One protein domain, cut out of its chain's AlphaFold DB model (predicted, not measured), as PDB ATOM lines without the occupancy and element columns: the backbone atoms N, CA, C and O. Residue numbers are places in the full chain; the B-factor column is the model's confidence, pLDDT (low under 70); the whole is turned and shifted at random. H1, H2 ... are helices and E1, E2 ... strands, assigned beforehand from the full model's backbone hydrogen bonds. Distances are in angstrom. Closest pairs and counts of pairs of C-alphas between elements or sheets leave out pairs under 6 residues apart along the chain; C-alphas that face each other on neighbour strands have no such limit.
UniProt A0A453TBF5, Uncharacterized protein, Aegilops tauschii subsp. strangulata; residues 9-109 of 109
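This is residues 9 to 109 of the 109 residues of an uncharacterized protein of Aegilops tauschii subsp. strangulata (UniProt A0A453TBF5). One long helix, H5, makes the longest axis, and a small loose cluster of four short helices and the strand E1 lies along one side of it. A long link, residues 50 to 74, swings out from the cluster and back to the beginning of H5; residues 52 to 60 and 98 to 109 stick out. The printed part has 101 residues, with H1, H2, H3, H4, E1 and H5 in that order, mostly helix. It is loose, with a radius of gyration of the C-alphas of 17.9 A, and spans 58 by 39 by 16 A.

Residues 9 to 10 pair antiparallel with residues 47 to 48 of E1, residues 47 to 49, which pairs with no named strand. H1, residues 12 to 21, touches H3, residues 36 to 39, closest at the C-alphas of Ala 14 and Cys 39, 5.3 A apart. H1 is close to but not clearly touching H4, residues 43 to 46; their closest C-alphas, Ala 14 and Gln 46, are 6.4 A apart. H2, residues 29 to 33, only just touches H5, residues 75 to 108, with 3 pairs of C-alphas within 8 A, the closest Gly 31 and Met 86 at 7.4 A; H5 does so with residues 86 to 90 alone. H1 and H5 are only just apart, closest 8.5 A. Every O i to N i+4 pair is within hydrogen-bond range in H2 and H5, against 3 of 6 in H1; H3 and H4 are too short for such a pair.

H1 begins at C-alpha 12 (-12.427, -56.664, -6.138) and is 14.8 A long. H5 runs 50.2 A, from C-alpha 75 (-13.161, -33.374, 23.876) to C-alpha 108 (-0.912, -79.919, 9.585).

The farthest C-alphas, Glu 70 and Asn 109, are 58.3 A apart. The printed part has no cut, and the link from E1 to H5 is long. pLDDT is under 70 at residues 24 to 28, 53 to 74 and 108 to 109.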
ATOM      1  N   VAL A   9      -7.954 -47.470  -3.445       92.00
ATOM      2  CA  VAL A   9      -8.892 -48.388  -4.079       92.00
ATOM      3  C   VAL A   9      -8.268 -49.770  -4.117       92.00
ATOM      4  O   VAL A   9      -7.054 -49.922  -4.237       92.00
ATOM      5  N   PHE A  10      -9.113 -50.786  -4.027       94.75
ATOM      6  CA  PHE A  10      -8.675 -52.170  -3.973       94.75
ATOM      7  C   PHE A  10      -9.201 -52.938  -5.177       94.75
ATOM      8  O   PHE A  10     -10.318 -52.690  -5.643       94.75
ATOM      9  N   SER A  11      -8.439 -53.933  -5.634       96.62
ATOM     10  CA  SER A  11      -8.998 -54.977  -6.494       96.62
ATOM     11  C   SER A  11     -10.243 -55.575  -5.836       96.62
ATOM     12  O   SER A  11     -10.376 -55.602  -4.611       96.62
ATOM     13  N   ARG A  12     -11.164 -56.104  -6.643       96.31
ATOM     14  CA  ARG A  12     -12.427 -56.664  -6.138       96.31
ATOM     15  C   ARG A  12     -12.215 -57.737  -5.062       96.31
ATOM     16  O   ARG A  12     -13.034 -57.853  -4.154       96.31
ATOM     17  N   ASP A  13     -11.150 -58.523  -5.169       95.19
ATOM     18  CA  ASP A  13     -10.884 -59.619  -4.239       95.19
ATOM     19  C   ASP A  13     -10.260 -59.109  -2.933       95.19
ATOM     20  O   ASP A  13     -10.746 -59.469  -1.860       95.19
ATOM     21  N   ALA A  14      -9.297 -58.180  -3.004       95.94
ATOM     22  CA  ALA A  14      -8.768 -57.503  -1.817       95.94
ATOM     23  C   ALA A  14      -9.857 -56.692  -1.089       95.94
ATOM     24  O   ALA A  14      -9.967 -56.757   0.136       95.94
ATOM     25  N   TRP A  15     -10.727 -56.002  -1.838       94.81
ATOM     26  CA  TRP A  15     -11.826 -55.207  -1.287       94.81
ATOM     27  C   TRP A  15     -12.755 -56.022  -0.391       94.81
ATOM     28  O   TRP A  15     -13.144 -55.543   0.668       94.81
ATOM     29  N   ARG A  16     -13.089 -57.264  -0.765       94.69
ATOM     30  CA  ARG A  16     -13.953 -58.123   0.065       94.69
ATOM     31  C   ARG A  16     -13.362 -58.366   1.451       94.69
ATOM     32  O   ARG A  16     -14.103 -58.347   2.423       94.69
ATOM     33  N   CYS A  17     -12.050 -58.564   1.542       92.69
ATOM     34  CA  CYS A  17     -11.361 -58.729   2.819       92.69
ATOM     35  C   CYS A  17     -11.287 -57.399   3.590       92.69
ATOM     36  O   CYS A  17     -11.722 -57.334   4.741       92.69
ATOM     37  N   VAL A  18     -10.835 -56.316   2.940       91.81
ATOM     38  CA  VAL A  18     -10.708 -54.982   3.562       91.81
ATOM     39  C   VAL A  18     -12.056 -54.472   4.080       91.81
ATOM     40  O   VAL A  18     -12.124 -53.893   5.164       91.81
ATOM     41  N   TRP A  19     -13.147 -54.749   3.364       90.44
ATOM     42  CA  TRP A  19     -14.507 -54.394   3.767       90.44
ATOM     43  C   TRP A  19     -14.873 -54.931   5.154       90.44
ATOM     44  O   TRP A  19     -15.497 -54.226   5.938       90.44
ATOM     45  N   HIS A  20     -14.433 -56.142   5.502       87.38
ATOM     46  CA  HIS A  20     -14.689 -56.726   6.821       87.38
ATOM     47  C   HIS A  20     -13.810 -56.139   7.938       87.38
ATOM     48  O   HIS A  20     -14.127 -56.297   9.122       87.38
ATOM     49  N   MET A  21     -12.732 -55.433   7.587       86.81
ATOM     50  CA  MET A  21     -11.906 -54.693   8.543       86.81
ATOM     51  C   MET A  21     -12.487 -53.314   8.881       86.81
ATOM     52  O   MET A  21     -12.246 -52.797   9.976       86.81
ATOM     53  N   ILE A  22     -13.261 -52.724   7.965       84.25
ATOM     54  CA  ILE A  22     -13.917 -51.428   8.150       84.25
ATOM     55  C   ILE A  22     -15.154 -51.633   9.028       84.25
ATOM     56  O   ILE A  22     -16.112 -52.288   8.637       84.25
ATOM     57  N   GLN A  23     -15.115 -51.095  10.247       72.81
ATOM     58  CA  GLN A  23     -16.154 -51.316  11.266       72.81
ATOM     59  C   GLN A  23     -16.673 -50.014  11.895       72.81
ATOM     60  O   GLN A  23     -17.452 -50.044  12.843       72.81
ATOM     61  N   ASN A  24     -16.201 -48.862  11.421       67.94
ATOM     62  CA  ASN A  24     -16.601 -47.536  11.888       67.94
ATOM     63  C   ASN A  24     -16.518 -46.526  10.737       67.94
ATOM     64  O   ASN A  24     -16.114 -46.879   9.629       67.94
ATOM     65  N   ASP A  25     -16.840 -45.265  11.028       62.44
ATOM     66  CA  ASP A  25     -16.809 -44.135  10.088       62.44
ATOM     67  C   ASP A  25     -15.374 -43.709   9.686       62.44
ATOM     68  O   ASP A  25     -15.080 -42.523   9.559       62.44
ATOM     69  N   PHE A  26     -14.434 -44.654   9.554       65.50
ATOM     70  CA  PHE A  26     -13.007 -44.427   9.286       65.50
ATOM     71  C   PHE A  26     -12.281 -43.523  10.302       65.50
ATOM     72  O   PHE A  26     -11.162 -43.072  10.059       65.50
ATOM     73  N   VAL A  27     -12.850 -43.325  11.497       63.59
ATOM     74  CA  VAL A  27     -12.247 -42.527  12.589       63.59
ATOM     75  C   VAL A  27     -10.866 -43.069  13.003       63.59
ATOM     76  O   VAL A  27     -10.026 -42.343  13.533       63.59
ATOM     77  N   HIS A  28     -10.604 -44.345  12.708       68.50
ATOM     78  CA  HIS A  28      -9.367 -45.054  13.016       68.50
ATOM     79  C   HIS A  28      -8.607 -45.498  11.761       68.50
ATOM     80  O   HIS A  28      -8.019 -46.577  11.768       68.50
ATOM     81  N   ALA A  29      -8.598 -44.679  10.703       74.50
ATOM     82  CA  ALA A  29      -7.918 -44.977   9.438       74.50
ATOM     83  C   ALA A  29      -6.480 -45.501   9.621       74.50
ATOM     84  O   ALA A  29      -6.146 -46.534   9.067       74.50
ATOM     85  N   TRP A  30      -5.690 -44.932  10.541       78.44
ATOM     86  CA  TRP A  30      -4.339 -45.433  10.860       78.44
ATOM     87  C   TRP A  30      -4.300 -46.906  11.305       78.44
ATOM     88  O   TRP A  30      -3.332 -47.626  11.054       78.44
ATOM     89  N   GLY A  31      -5.349 -47.357  11.998       83.31
ATOM     90  CA  GLY A  31      -5.525 -48.757  12.364       83.31
ATOM     91  C   GLY A  31      -5.783 -49.625  11.137       83.31
ATOM     92  O   GLY A  31      -5.225 -50.712  11.050       83.31
ATOM     93  N   LEU A  32      -6.556 -49.140  10.168       86.00
ATOM     94  CA  LEU A  32      -6.744 -49.824   8.893       86.00
ATOM     95  C   LEU A  32      -5.433 -49.851   8.097       86.00
ATOM     96  O   LEU A  32      -4.979 -50.945   7.779       86.00
ATOM     97  N   ASP A  33      -4.787 -48.697   7.899       84.12
ATOM     98  CA  ASP A  33      -3.534 -48.507   7.145       84.12
ATOM     99  C   ASP A  33      -2.430 -49.481   7.578       84.12
ATOM    100  O   ASP A  33      -1.742 -50.073   6.752       84.12
ATOM    101  N   SER A  34      -2.316 -49.729   8.886       87.81
ATOM    102  CA  SER A  34      -1.314 -50.650   9.447       87.81
ATOM    103  C   SER A  34      -1.625 -52.139   9.225       87.81
ATOM    104  O   SER A  34      -0.790 -52.993   9.523       87.81
ATOM    105  N   ASN A  35      -2.831 -52.485   8.765       90.69
ATOM    106  CA  ASN A  35      -3.314 -53.865   8.697       90.69
ATOM    107  C   ASN A  35      -3.805 -54.296   7.302       90.69
ATOM    108  O   ASN A  35      -4.033 -55.489   7.112       90.69
ATOM    109  N   ILE A  36      -3.926 -53.380   6.330       90.38
ATOM    110  CA  ILE A  36      -4.439 -53.661   4.968       90.38
ATOM    111  C   ILE A  36      -3.655 -54.774   4.261       90.38
ATOM    112  O   ILE A  36      -4.223 -55.548   3.494       90.38
ATOM    113  N   TRP A  37      -2.360 -54.900   4.565       91.44
ATOM    114  CA  TRP A  37      -1.482 -55.939   4.022       91.44
ATOM    115  C   TRP A  37      -2.002 -57.368   4.261       91.44
ATOM    116  O   TRP A  37      -1.694 -58.257   3.480       91.44
ATOM    117  N   ARG A  38      -2.846 -57.607   5.276       92.19
ATOM    118  CA  ARG A  38      -3.480 -58.924   5.493       92.19
ATOM    119  C   ARG A  38      -4.429 -59.331   4.363       92.19
ATOM    120  O   ARG A  38      -4.690 -60.513   4.175       92.19
ATOM    121  N   CYS A  39      -4.955 -58.357   3.627       93.38
ATOM    122  CA  CYS A  39      -5.899 -58.556   2.533       93.38
ATOM    123  C   CYS A  39      -5.252 -58.437   1.146       93.38
ATOM    124  O   CYS A  39      -5.942 -58.589   0.135       93.38
ATOM    125  N   VAL A  40      -3.954 -58.136   1.085       94.38
ATOM    126  CA  VAL A  40      -3.242 -57.785  -0.143       94.38
ATOM    127  C   VAL A  40      -1.967 -58.610  -0.242       94.38
ATOM    128  O   VAL A  40      -1.079 -58.497   0.595       94.38
ATOM    129  N   HIS A  41      -1.885 -59.429  -1.283       94.25
ATOM    130  CA  HIS A  41      -0.736 -60.283  -1.575       94.25
ATOM    131  C   HIS A  41       0.207 -59.625  -2.584       94.25
ATOM    132  O   HIS A  41       1.421 -59.716  -2.431       94.25
ATOM    133  N   ASP A  42      -0.357 -58.947  -3.586       95.62
ATOM    134  CA  ASP A  42       0.372 -58.187  -4.599       95.62
ATOM    135  C   ASP A  42      -0.121 -56.731  -4.602       95.62
ATOM    136  O   ASP A  42      -1.176 -56.432  -5.168       95.62
ATOM    137  N   PRO A  43       0.588 -55.814  -3.924       92.06
ATOM    138  CA  PRO A  43       0.166 -54.424  -3.821       92.06
ATOM    139  C   PRO A  43       0.049 -53.702  -5.164       92.06
ATOM    140  O   PRO A  43      -0.845 -52.870  -5.292       92.06
ATOM    141  N   GLU A  44       0.905 -54.009  -6.144       92.88
ATOM    142  CA  GLU A  44       0.931 -53.297  -7.433       92.88
ATOM    143  C   GLU A  44      -0.322 -53.592  -8.267       92.88
ATOM    144  O   GLU A  44      -0.849 -52.712  -8.944       92.88
ATOM    145  N   GLU A  45      -0.847 -54.811  -8.152       94.88
ATOM    146  CA  GLU A  45      -2.053 -55.249  -8.858       94.88
ATOM    147  C   GLU A  45      -3.335 -55.028  -8.042       94.88
ATOM    148  O   GLU A  45      -4.439 -54.911  -8.588       94.88
ATOM    149  N   GLN A  46      -3.228 -55.010  -6.710       95.88
ATOM    150  CA  GLN A  46      -4.395 -55.027  -5.829       95.88
ATOM    151  C   GLN A  46      -4.698 -53.701  -5.142       95.88
ATOM    152  O   GLN A  46      -5.798 -53.590  -4.595       95.88
ATOM    153  N   ILE A  47      -3.785 -52.727  -5.166       93.94
ATOM    154  CA  ILE A  47      -3.984 -51.397  -4.588       93.94
ATOM    155  C   ILE A  47      -3.727 -50.333  -5.654       93.94
ATOM    156  O   ILE A  47      -2.691 -50.307  -6.304       93.94
ATOM    157  N   GLY A  48      -4.661 -49.396  -5.775       91.38
ATOM    158  CA  GLY A  48      -4.437 -48.117  -6.440       91.38
ATOM    159  C   GLY A  48      -4.695 -46.972  -5.470       91.38
ATOM    160  O   GLY A  48      -5.389 -47.152  -4.475       91.38
ATOM    161  N   ILE A  49      -4.178 -45.784  -5.767       88.44
ATOM    162  CA  ILE A  49      -4.518 -44.552  -5.049       88.44
ATOM    163  C   ILE A  49      -5.289 -43.651  -6.009       88.44
ATOM    164  O   ILE A  49      -4.840 -43.424  -7.134       88.44
ATOM    165  N   VAL A  50      -6.457 -43.164  -5.591       84.75
ATOM    166  CA  VAL A  50      -7.300 -42.291  -6.420       84.75
ATOM    167  C   VAL A  50      -7.546 -40.981  -5.689       84.75
ATOM    168  O   VAL A  50      -8.636 -40.729  -5.185       84.75
ATOM    169  N   ASP A  51      -6.530 -40.123  -5.686       76.88
ATOM    170  CA  ASP A  51      -6.648 -38.762  -5.179       76.88
ATOM    171  C   ASP A  51      -6.514 -37.767  -6.326       76.88
ATOM    172  O   ASP A  51      -5.471 -37.642  -6.965       76.88
ATOM    173  N   ALA A  52      -7.597 -37.042  -6.604       71.19
ATOM    174  CA  ALA A  52      -7.569 -35.935  -7.558       71.19
ATOM    175  C   ALA A  52      -7.062 -34.635  -6.910       71.19
ATOM    176  O   ALA A  52      -6.655 -33.707  -7.612       71.19
ATOM    177  N   GLN A  53      -7.154 -34.531  -5.579       65.81
ATOM    178  CA  GLN A  53      -6.914 -33.312  -4.811       65.81
ATOM    179  C   GLN A  53      -6.442 -33.652  -3.396       65.81
ATOM    180  O   GLN A  53      -6.873 -34.639  -2.808       65.81
ATOM    181  N   TYR A  54      -5.608 -32.788  -2.825       63.94
ATOM    182  CA  TYR A  54      -5.218 -32.884  -1.422       63.94
ATOM    183  C   TYR A  54      -6.362 -32.419  -0.505       63.94
ATOM    184  O   TYR A  54      -7.045 -31.433  -0.789       63.94
ATOM    185  N   LEU A  55      -6.534 -33.089   0.637       64.56
ATOM    186  CA  LEU A  55      -7.458 -32.664   1.691       64.56
ATOM    187  C   LEU A  55      -6.722 -31.844   2.754       64.56
ATOM    188  O   LEU A  55      -5.694 -32.251   3.296       64.56
ATOM    189  N   VAL A  56      -7.260 -30.672   3.092       66.88
ATOM    190  CA  VAL A  56      -6.733 -29.868   4.200       66.88
ATOM    191  C   VAL A  56      -7.335 -30.371   5.507       66.88
ATOM    192  O   VAL A  56      -8.484 -30.082   5.838       66.88
ATOM    193  N   HIS A  57      -6.540 -31.097   6.288       66.25
ATOM    194  CA  HIS A  57      -6.939 -31.476   7.637       66.25
ATOM    195  C   HIS A  57      -6.724 -30.302   8.607       66.25
ATOM    196  O   HIS A  57      -5.620 -30.067   9.099       66.25
ATOM    197  N   HIS A  58      -7.794 -29.566   8.918       64.94
ATOM    198  CA  HIS A  58      -7.743 -28.395   9.807       64.94
ATOM    199  C   HIS A  58      -7.439 -28.721  11.283       64.94
ATOM    200  O   HIS A  58      -7.346 -27.807  12.097       64.94
ATOM    201  N   ALA A  59      -7.294 -30.004  11.647       64.69
ATOM    202  CA  ALA A  59      -7.110 -30.473  13.027       64.69
ATOM    203  C   ALA A  59      -8.190 -29.974  14.011       64.69
ATOM    204  O   ALA A  59      -8.005 -30.023  15.230       64.69
ATOM    205  N   VAL A  60      -9.329 -29.521  13.480       65.81
ATOM    206  CA  VAL A  60     -10.512 -29.151  14.252       65.81
ATOM    207  C   VAL A  60     -11.265 -30.442  14.563       65.81
ATOM    208  O   VAL A  60     -11.647 -31.149  13.630       65.81
ATOM    209  N   PRO A  61     -11.474 -30.791  15.843       63.25
ATOM    210  CA  PRO A  61     -12.219 -31.993  16.182       63.25
ATOM    211  C   PRO A  61     -13.674 -31.837  15.726       63.25
ATOM    212  O   PRO A  61     -14.373 -30.933  16.173       63.25
ATOM    213  N   THR A  62     -14.137 -32.720  14.847       64.38
ATOM    214  CA  THR A  62     -15.486 -32.665  14.260       64.38
ATOM    215  C   THR A  62     -16.578 -33.182  15.201       64.38
ATOM    216  O   THR A  62     -17.753 -32.900  14.993       64.38
ATOM    217  N   LEU A  63     -16.203 -33.895  16.269       62.44
ATOM    218  CA  LEU A  63     -17.129 -34.567  17.192       62.44
ATOM    219  C   LEU A  63     -17.348 -33.819  18.521       62.44
ATOM    220  O   LEU A  63     -17.826 -34.415  19.479       62.44
ATOM    221  N   GLN A  64     -17.045 -32.516  18.591       56.28
ATOM    222  CA  GLN A  64     -17.167 -31.685  19.809       56.28
ATOM    223  C   GLN A  64     -18.586 -31.583  20.412       56.28
ATOM    224  O   GLN A  64     -18.734 -30.994  21.474       56.28
ATOM    225  N   GLY A  65     -19.621 -32.115  19.749       56.94
ATOM    226  CA  GLY A  65     -21.015 -32.074  20.212       56.94
ATOM    227  C   GLY A  65     -21.692 -33.440  20.350       56.94
ATOM    228  O   GLY A  65     -22.908 -33.491  20.519       56.94
ATOM    229  N   GLN A  66     -20.955 -34.550  20.241       54.44
ATOM    230  CA  GLN A  66     -21.521 -35.890  20.428       54.44
ATOM    231  C   GLN A  66     -21.481 -36.297  21.910       54.44
ATOM    232  O   GLN A  66     -20.608 -37.046  22.339       54.44
ATOM    233  N   GLY A  67     -22.450 -35.805  22.680       54.09
ATOM    234  CA  GLY A  67     -22.757 -36.231  24.045       54.09
ATOM    235  C   GLY A  67     -24.216 -35.908  24.367       54.09
ATOM    236  O   GLY A  67     -24.772 -34.962  23.806       54.09
ATOM    237  N   GLU A  68     -24.867 -36.717  25.207       51.81
ATOM    238  CA  GLU A  68     -26.211 -36.407  25.710       51.81
ATOM    239  C   GLU A  68     -26.237 -34.976  26.255       51.81
ATOM    240  O   GLU A  68     -25.319 -34.571  26.963       51.81
ATOM    241  N   LYS A  69     -27.297 -34.218  25.946       52.59
ATOM    242  CA  LYS A  69     -27.439 -32.781  26.262       52.59
ATOM    243  C   LYS A  69     -27.288 -32.430  27.758       52.59
ATOM    244  O   LYS A  69     -27.279 -31.251  28.093       52.59
ATOM    245  N   GLU A  70     -27.191 -33.428  28.633       51.03
ATOM    246  CA  GLU A  70     -27.067 -33.301  30.088       51.03
ATOM    247  C   GLU A  70     -25.629 -33.426  30.618       51.03
ATOM    248  O   GLU A  70     -25.376 -33.083  31.772       51.03
ATOM    249  N   LYS A  71     -24.662 -33.860  29.801       52.91
ATOM    250  CA  LYS A  71     -23.232 -33.826  30.141       52.91
ATOM    251  C   LYS A  71     -22.498 -33.090  29.037       52.91
ATOM    252  O   LYS A  71     -22.788 -33.305  27.867       52.91
ATOM    253  N   GLU A  72     -21.558 -32.219  29.398       53.66
ATOM    254  CA  GLU A  72     -20.624 -31.645  28.428       53.66
ATOM    255  C   GLU A  72     -20.000 -32.813  27.651       53.66
ATOM    256  O   GLU A  72     -19.186 -33.558  28.186       53.66
ATOM    257  N   GLY A  73     -20.458 -33.039  26.414       57.81
ATOM    258  CA  GLY A  73     -19.882 -34.002  25.480       57.81
ATOM    259  C   GLY A  73     -18.532 -33.471  25.038       57.81
ATOM    260  O   GLY A  73     -18.376 -32.976  23.926       57.81
ATOM    261  N   GLY A  74     -17.593 -33.455  25.974       67.38
ATOM    262  CA  GLY A  74     -16.335 -32.774  25.857       67.38
ATOM    263  C   GLY A  74     -15.364 -33.536  24.972       67.38
ATOM    264  O   GLY A  74     -15.475 -34.723  24.654       67.38
ATOM    265  N   ARG A  75     -14.313 -32.817  24.589       71.69
ATOM    266  CA  ARG A  75     -13.161 -33.374  23.876       71.69
ATOM    267  C   ARG A  75     -12.548 -34.586  24.600       71.69
ATOM    268  O   ARG A  75     -11.899 -35.402  23.949       71.69
ATOM    269  N   SER A  76     -12.714 -34.680  25.921       77.06
ATOM    270  CA  SER A  76     -12.193 -35.769  26.753       77.06
ATOM    271  C   SER A  76     -12.961 -37.071  26.529       77.06
ATOM    272  O   SER A  76     -12.354 -38.109  26.288       77.06
ATOM    273  N   GLU A  77     -14.290 -37.006  26.517       78.12
ATOM    274  CA  GLU A  77     -15.203 -38.133  26.332       78.12
ATOM    275  C   GLU A  77     -15.046 -38.728  24.931       78.12
ATOM    276  O   GLU A  77     -14.883 -39.938  24.778       78.12
ATOM    277  N   VAL A  78     -14.983 -37.869  23.907       75.88
ATOM    278  CA  VAL A  78     -14.692 -38.282  22.523       75.88
ATOM    279  C   VAL A  78     -13.345 -39.000  22.441       75.88
ATOM    280  O   VAL A  78     -13.221 -40.025  21.772       75.88
ATOM    281  N   ARG A  79     -12.327 -38.484  23.138       77.88
ATOM    282  CA  ARG A  79     -10.992 -39.088  23.164       77.88
ATOM    283  C   ARG A  79     -10.983 -40.420  23.920       77.88
ATOM    284  O   ARG A  79     -10.296 -41.341  23.490       77.88
ATOM    285  N   ALA A  80     -11.735 -40.543  25.012       84.25
ATOM    286  CA  ALA A  80     -11.885 -41.798  25.744       84.25
ATOM    287  C   ALA A  80     -12.535 -42.871  24.857       84.25
ATOM    288  O   ALA A  80     -11.960 -43.948  24.688       84.25
ATOM    289  N   ARG A  81     -13.647 -42.527  24.190       81.69
ATOM    290  CA  ARG A  81     -14.324 -43.404  23.224       81.69
ATOM    291  C   ARG A  81     -13.393 -43.827  22.084       81.69
ATOM    292  O   ARG A  81     -13.322 -45.007  21.761       81.69
ATOM    293  N   GLN A  82     -12.610 -42.896  21.532       81.19
ATOM    294  CA  GLN A  82     -11.602 -43.194  20.506       81.19
ATOM    295  C   GLN A  82     -10.606 -44.276  20.971       81.19
ATOM    296  O   GLN A  82     -10.313 -45.223  20.243       81.19
ATOM    297  N   PHE A  83     -10.080 -44.174  22.196       85.56
ATOM    298  CA  PHE A  83      -9.155 -45.186  22.719       85.56
ATOM    299  C   PHE A  83      -9.814 -46.556  22.911       85.56
ATOM    300  O   PHE A  83      -9.173 -47.577  22.653       85.56
ATOM    301  N   GLU A  84     -11.072 -46.591  23.350       87.31
ATOM    302  CA  GLU A  84     -11.840 -47.831  23.492       87.31
ATOM    303  C   GLU A  84     -12.110 -48.490  22.136       87.31
ATOM    304  O   GLU A  84     -11.848 -49.683  21.974       87.31
ATOM    305  N   GLU A  85     -12.535 -47.713  21.140       85.88
ATOM    306  CA  GLU A  85     -12.756 -48.184  19.771       85.88
ATOM    307  C   GLU A  85     -11.462 -48.737  19.143       85.88
ATOM    308  O   GLU A  85     -11.475 -49.825  18.559       85.88
ATOM    309  N   MET A  86     -10.324 -48.053  19.322       86.00
ATOM    310  CA  MET A  86      -9.018 -48.545  18.864       86.00
ATOM    311  C   MET A  86      -8.599 -49.834  19.588       86.00
ATOM    312  O   MET A  86      -8.046 -50.743  18.962       86.00
ATOM    313  N   ARG A  87      -8.856 -49.952  20.898       90.00
ATOM    314  CA  ARG A  87      -8.580 -51.187  21.652       90.00
ATOM    315  C   ARG A  87      -9.411 -52.348  21.110       90.00
ATOM    316  O   ARG A  87      -8.857 -53.416  20.864       90.00
ATOM    317  N   ALA A  88     -10.705 -52.129  20.888       89.38
ATOM    318  CA  ALA A  88     -11.597 -53.142  20.333       89.38
ATOM    319  C   ALA A  88     -11.160 -53.573  18.924       89.38
ATOM    320  O   ALA A  88     -11.159 -54.764  18.625       89.38
ATOM    321  N   PHE A  89     -10.740 -52.627  18.075       87.81
ATOM    322  CA  PHE A  89     -10.175 -52.937  16.760       87.81
ATOM    323  C   PHE A  89      -8.953 -53.859  16.865       87.81
ATOM    324  O   PHE A  89      -8.920 -54.903  16.220       87.81
ATOM    325  N   ARG A  90      -7.980 -53.514  17.717       89.31
ATOM    326  CA  ARG A  90      -6.762 -54.319  17.905       89.31
ATOM    327  C   ARG A  90      -7.054 -55.722  18.433       89.31
ATOM    328  O   ARG A  90      -6.434 -56.662  17.954       89.31
ATOM    329  N   SER A  91      -7.997 -55.853  19.371       92.25
ATOM    330  CA  SER A  91      -8.421 -57.163  19.888       92.25
ATOM    331  C   SER A  91      -8.916 -58.056  18.758       92.25
ATOM    332  O   SER A  91      -8.384 -59.138  18.576       92.25
ATOM    333  N   ARG A  92      -9.838 -57.562  17.921       89.94
ATOM    334  CA  ARG A  92     -10.394 -58.357  16.815       89.94
ATOM    335  C   ARG A  92      -9.345 -58.794  15.797       89.94
ATOM    336  O   ARG A  92      -9.450 -59.888  15.260       89.94
ATOM    337  N   VAL A  93      -8.365 -57.936  15.503       89.81
ATOM    338  CA  VAL A  93      -7.256 -58.307  14.607       89.81
ATOM    339  C   VAL A  93      -6.422 -59.429  15.228       89.81
ATOM    340  O   VAL A  93      -6.114 -60.389  14.535       89.81
ATOM    341  N   SER A  94      -6.117 -59.340  16.527       93.00
ATOM    342  CA  SER A  94      -5.412 -60.404  17.252       93.00
ATOM    343  C   SER A  94      -6.200 -61.712  17.250       93.00
ATOM    344  O   SER A  94      -5.645 -62.751  16.919       93.00
ATOM    345  N   ASP A  95      -7.499 -61.655  17.553       93.00
ATOM    346  CA  ASP A  95      -8.369 -62.835  17.579       93.00
ATOM    347  C   ASP A  95      -8.413 -63.517  16.198       93.00
ATOM    348  O   ASP A  95      -8.356 -64.741  16.094       93.00
ATOM    349  N   ALA A  96      -8.453 -62.730  15.115       90.38
ATOM    350  CA  ALA A  96      -8.409 -63.248  13.749       90.38
ATOM    351  C   ALA A  96      -7.057 -63.901  13.400       90.38
ATOM    352  O   ALA A  96      -7.037 -64.939  12.730       90.38
ATOM    353  N   ASP A  97      -5.939 -63.325  13.853       91.75
ATOM    354  CA  ASP A  97      -4.604 -63.907  13.674       91.75
ATOM    355  C   ASP A  97      -4.493 -65.250  14.435       91.75
ATOM    356  O   ASP A  97      -4.010 -66.242  13.880       91.75
ATOM    357  N   ASP A  98      -5.023 -65.319  15.661       95.06
ATOM    358  CA  ASP A  98      -5.066 -66.544  16.471       95.06
ATOM    359  C   ASP A  98      -5.947 -67.627  15.825       95.06
ATOM    360  O   ASP A  98      -5.563 -68.799  15.746       95.06
ATOM    361  N   GLU A  99      -7.123 -67.261  15.304       92.56
ATOM    362  CA  GLU A  99      -7.981 -68.179  14.550       92.56
ATOM    363  C   GLU A  99      -7.276 -68.746  13.313       92.56
ATOM    364  O   GLU A  99      -7.372 -69.948  13.038       92.56
ATOM    365  N   LEU A 100      -6.566 -67.902  12.563       90.50
ATOM    366  CA  LEU A 100      -5.815 -68.324  11.385       90.50
ATOM    367  C   LEU A 100      -4.685 -69.293  11.762       90.50
ATOM    368  O   LEU A 100      -4.519 -70.330  11.110       90.50
ATOM    369  N   ALA A 101      -3.942 -68.997  12.830       92.62
ATOM    370  CA  ALA A 101      -2.884 -69.863  13.343       92.62
ATOM    371  C   ALA A 101      -3.427 -71.232  13.793       92.62
ATOM    372  O   ALA A 101      -2.861 -72.278  13.452       92.62
ATOM    373  N   ASN A 102      -4.567 -71.243  14.489       94.19
ATOM    374  CA  ASN A 102      -5.239 -72.468  14.922       94.19
ATOM    375  C   ASN A 102      -5.720 -73.310  13.735       94.19
ATOM    376  O   ASN A 102      -5.479 -74.519  13.701       94.19
ATOM    377  N   ARG A 103      -6.341 -72.687  12.722       92.69
ATOM    378  CA  ARG A 103      -6.754 -73.388  11.493       92.69
ATOM    379  C   ARG A 103      -5.556 -74.005  10.781       92.69
ATOM    380  O   ARG A 103      -5.600 -75.179  10.426       92.69
ATOM    381  N   THR A 104      -4.478 -73.244  10.629       90.00
ATOM    382  CA  THR A 104      -3.251 -73.718   9.974       90.00
ATOM    383  C   THR A 104      -2.653 -74.918  10.710       90.00
ATOM    384  O   THR A 104      -2.313 -75.916  10.078       90.00
ATOM    385  N   SER A 105      -2.622 -74.872  12.045       88.12
ATOM    386  CA  SER A 105      -2.137 -75.977  12.883       88.12
ATOM    387  C   SER A 105      -3.023 -77.225  12.780       88.12
ATOM    388  O   SER A 105      -2.518 -78.342  12.762       88.12
ATOM    389  N   SER A 106      -4.345 -77.051  12.664       84.38
ATOM    390  CA  SER A 106      -5.291 -78.165  12.499       84.38
ATOM    391  C   SER A 106      -5.202 -78.865  11.139       84.38
ATOM    392  O   SER A 106      -5.586 -80.021  11.040       84.38
ATOM    393  N   ILE A 107      -4.700 -78.183  10.104       82.81
ATOM    394  CA  ILE A 107      -4.499 -78.746   8.757       82.81
ATOM    395  C   ILE A 107      -3.187 -79.547   8.673       82.81
ATOM    396  O   ILE A 107      -3.029 -80.382   7.786       82.81
ATOM    397  N   GLN A 108      -2.232 -79.278   9.568       68.75
ATOM    398  CA  GLN A 108      -0.912 -79.919   9.585       68.75
ATOM    399  C   GLN A 108      -0.836 -81.191  10.450       68.75
ATOM    400  O   GLN A 108       0.144 -81.923  10.325       68.75
ATOM    401  N   ASN A 109      -1.843 -81.454  11.290       54.16
ATOM    402  CA  ASN A 109      -2.014 -82.702  12.052       54.16
ATOM    403  C   ASN A 109      -2.987 -83.651  11.348       54.16
ATOM    404  O   ASN A 109      -2.817 -84.877  11.520       54.16
TER     405      ASN A 109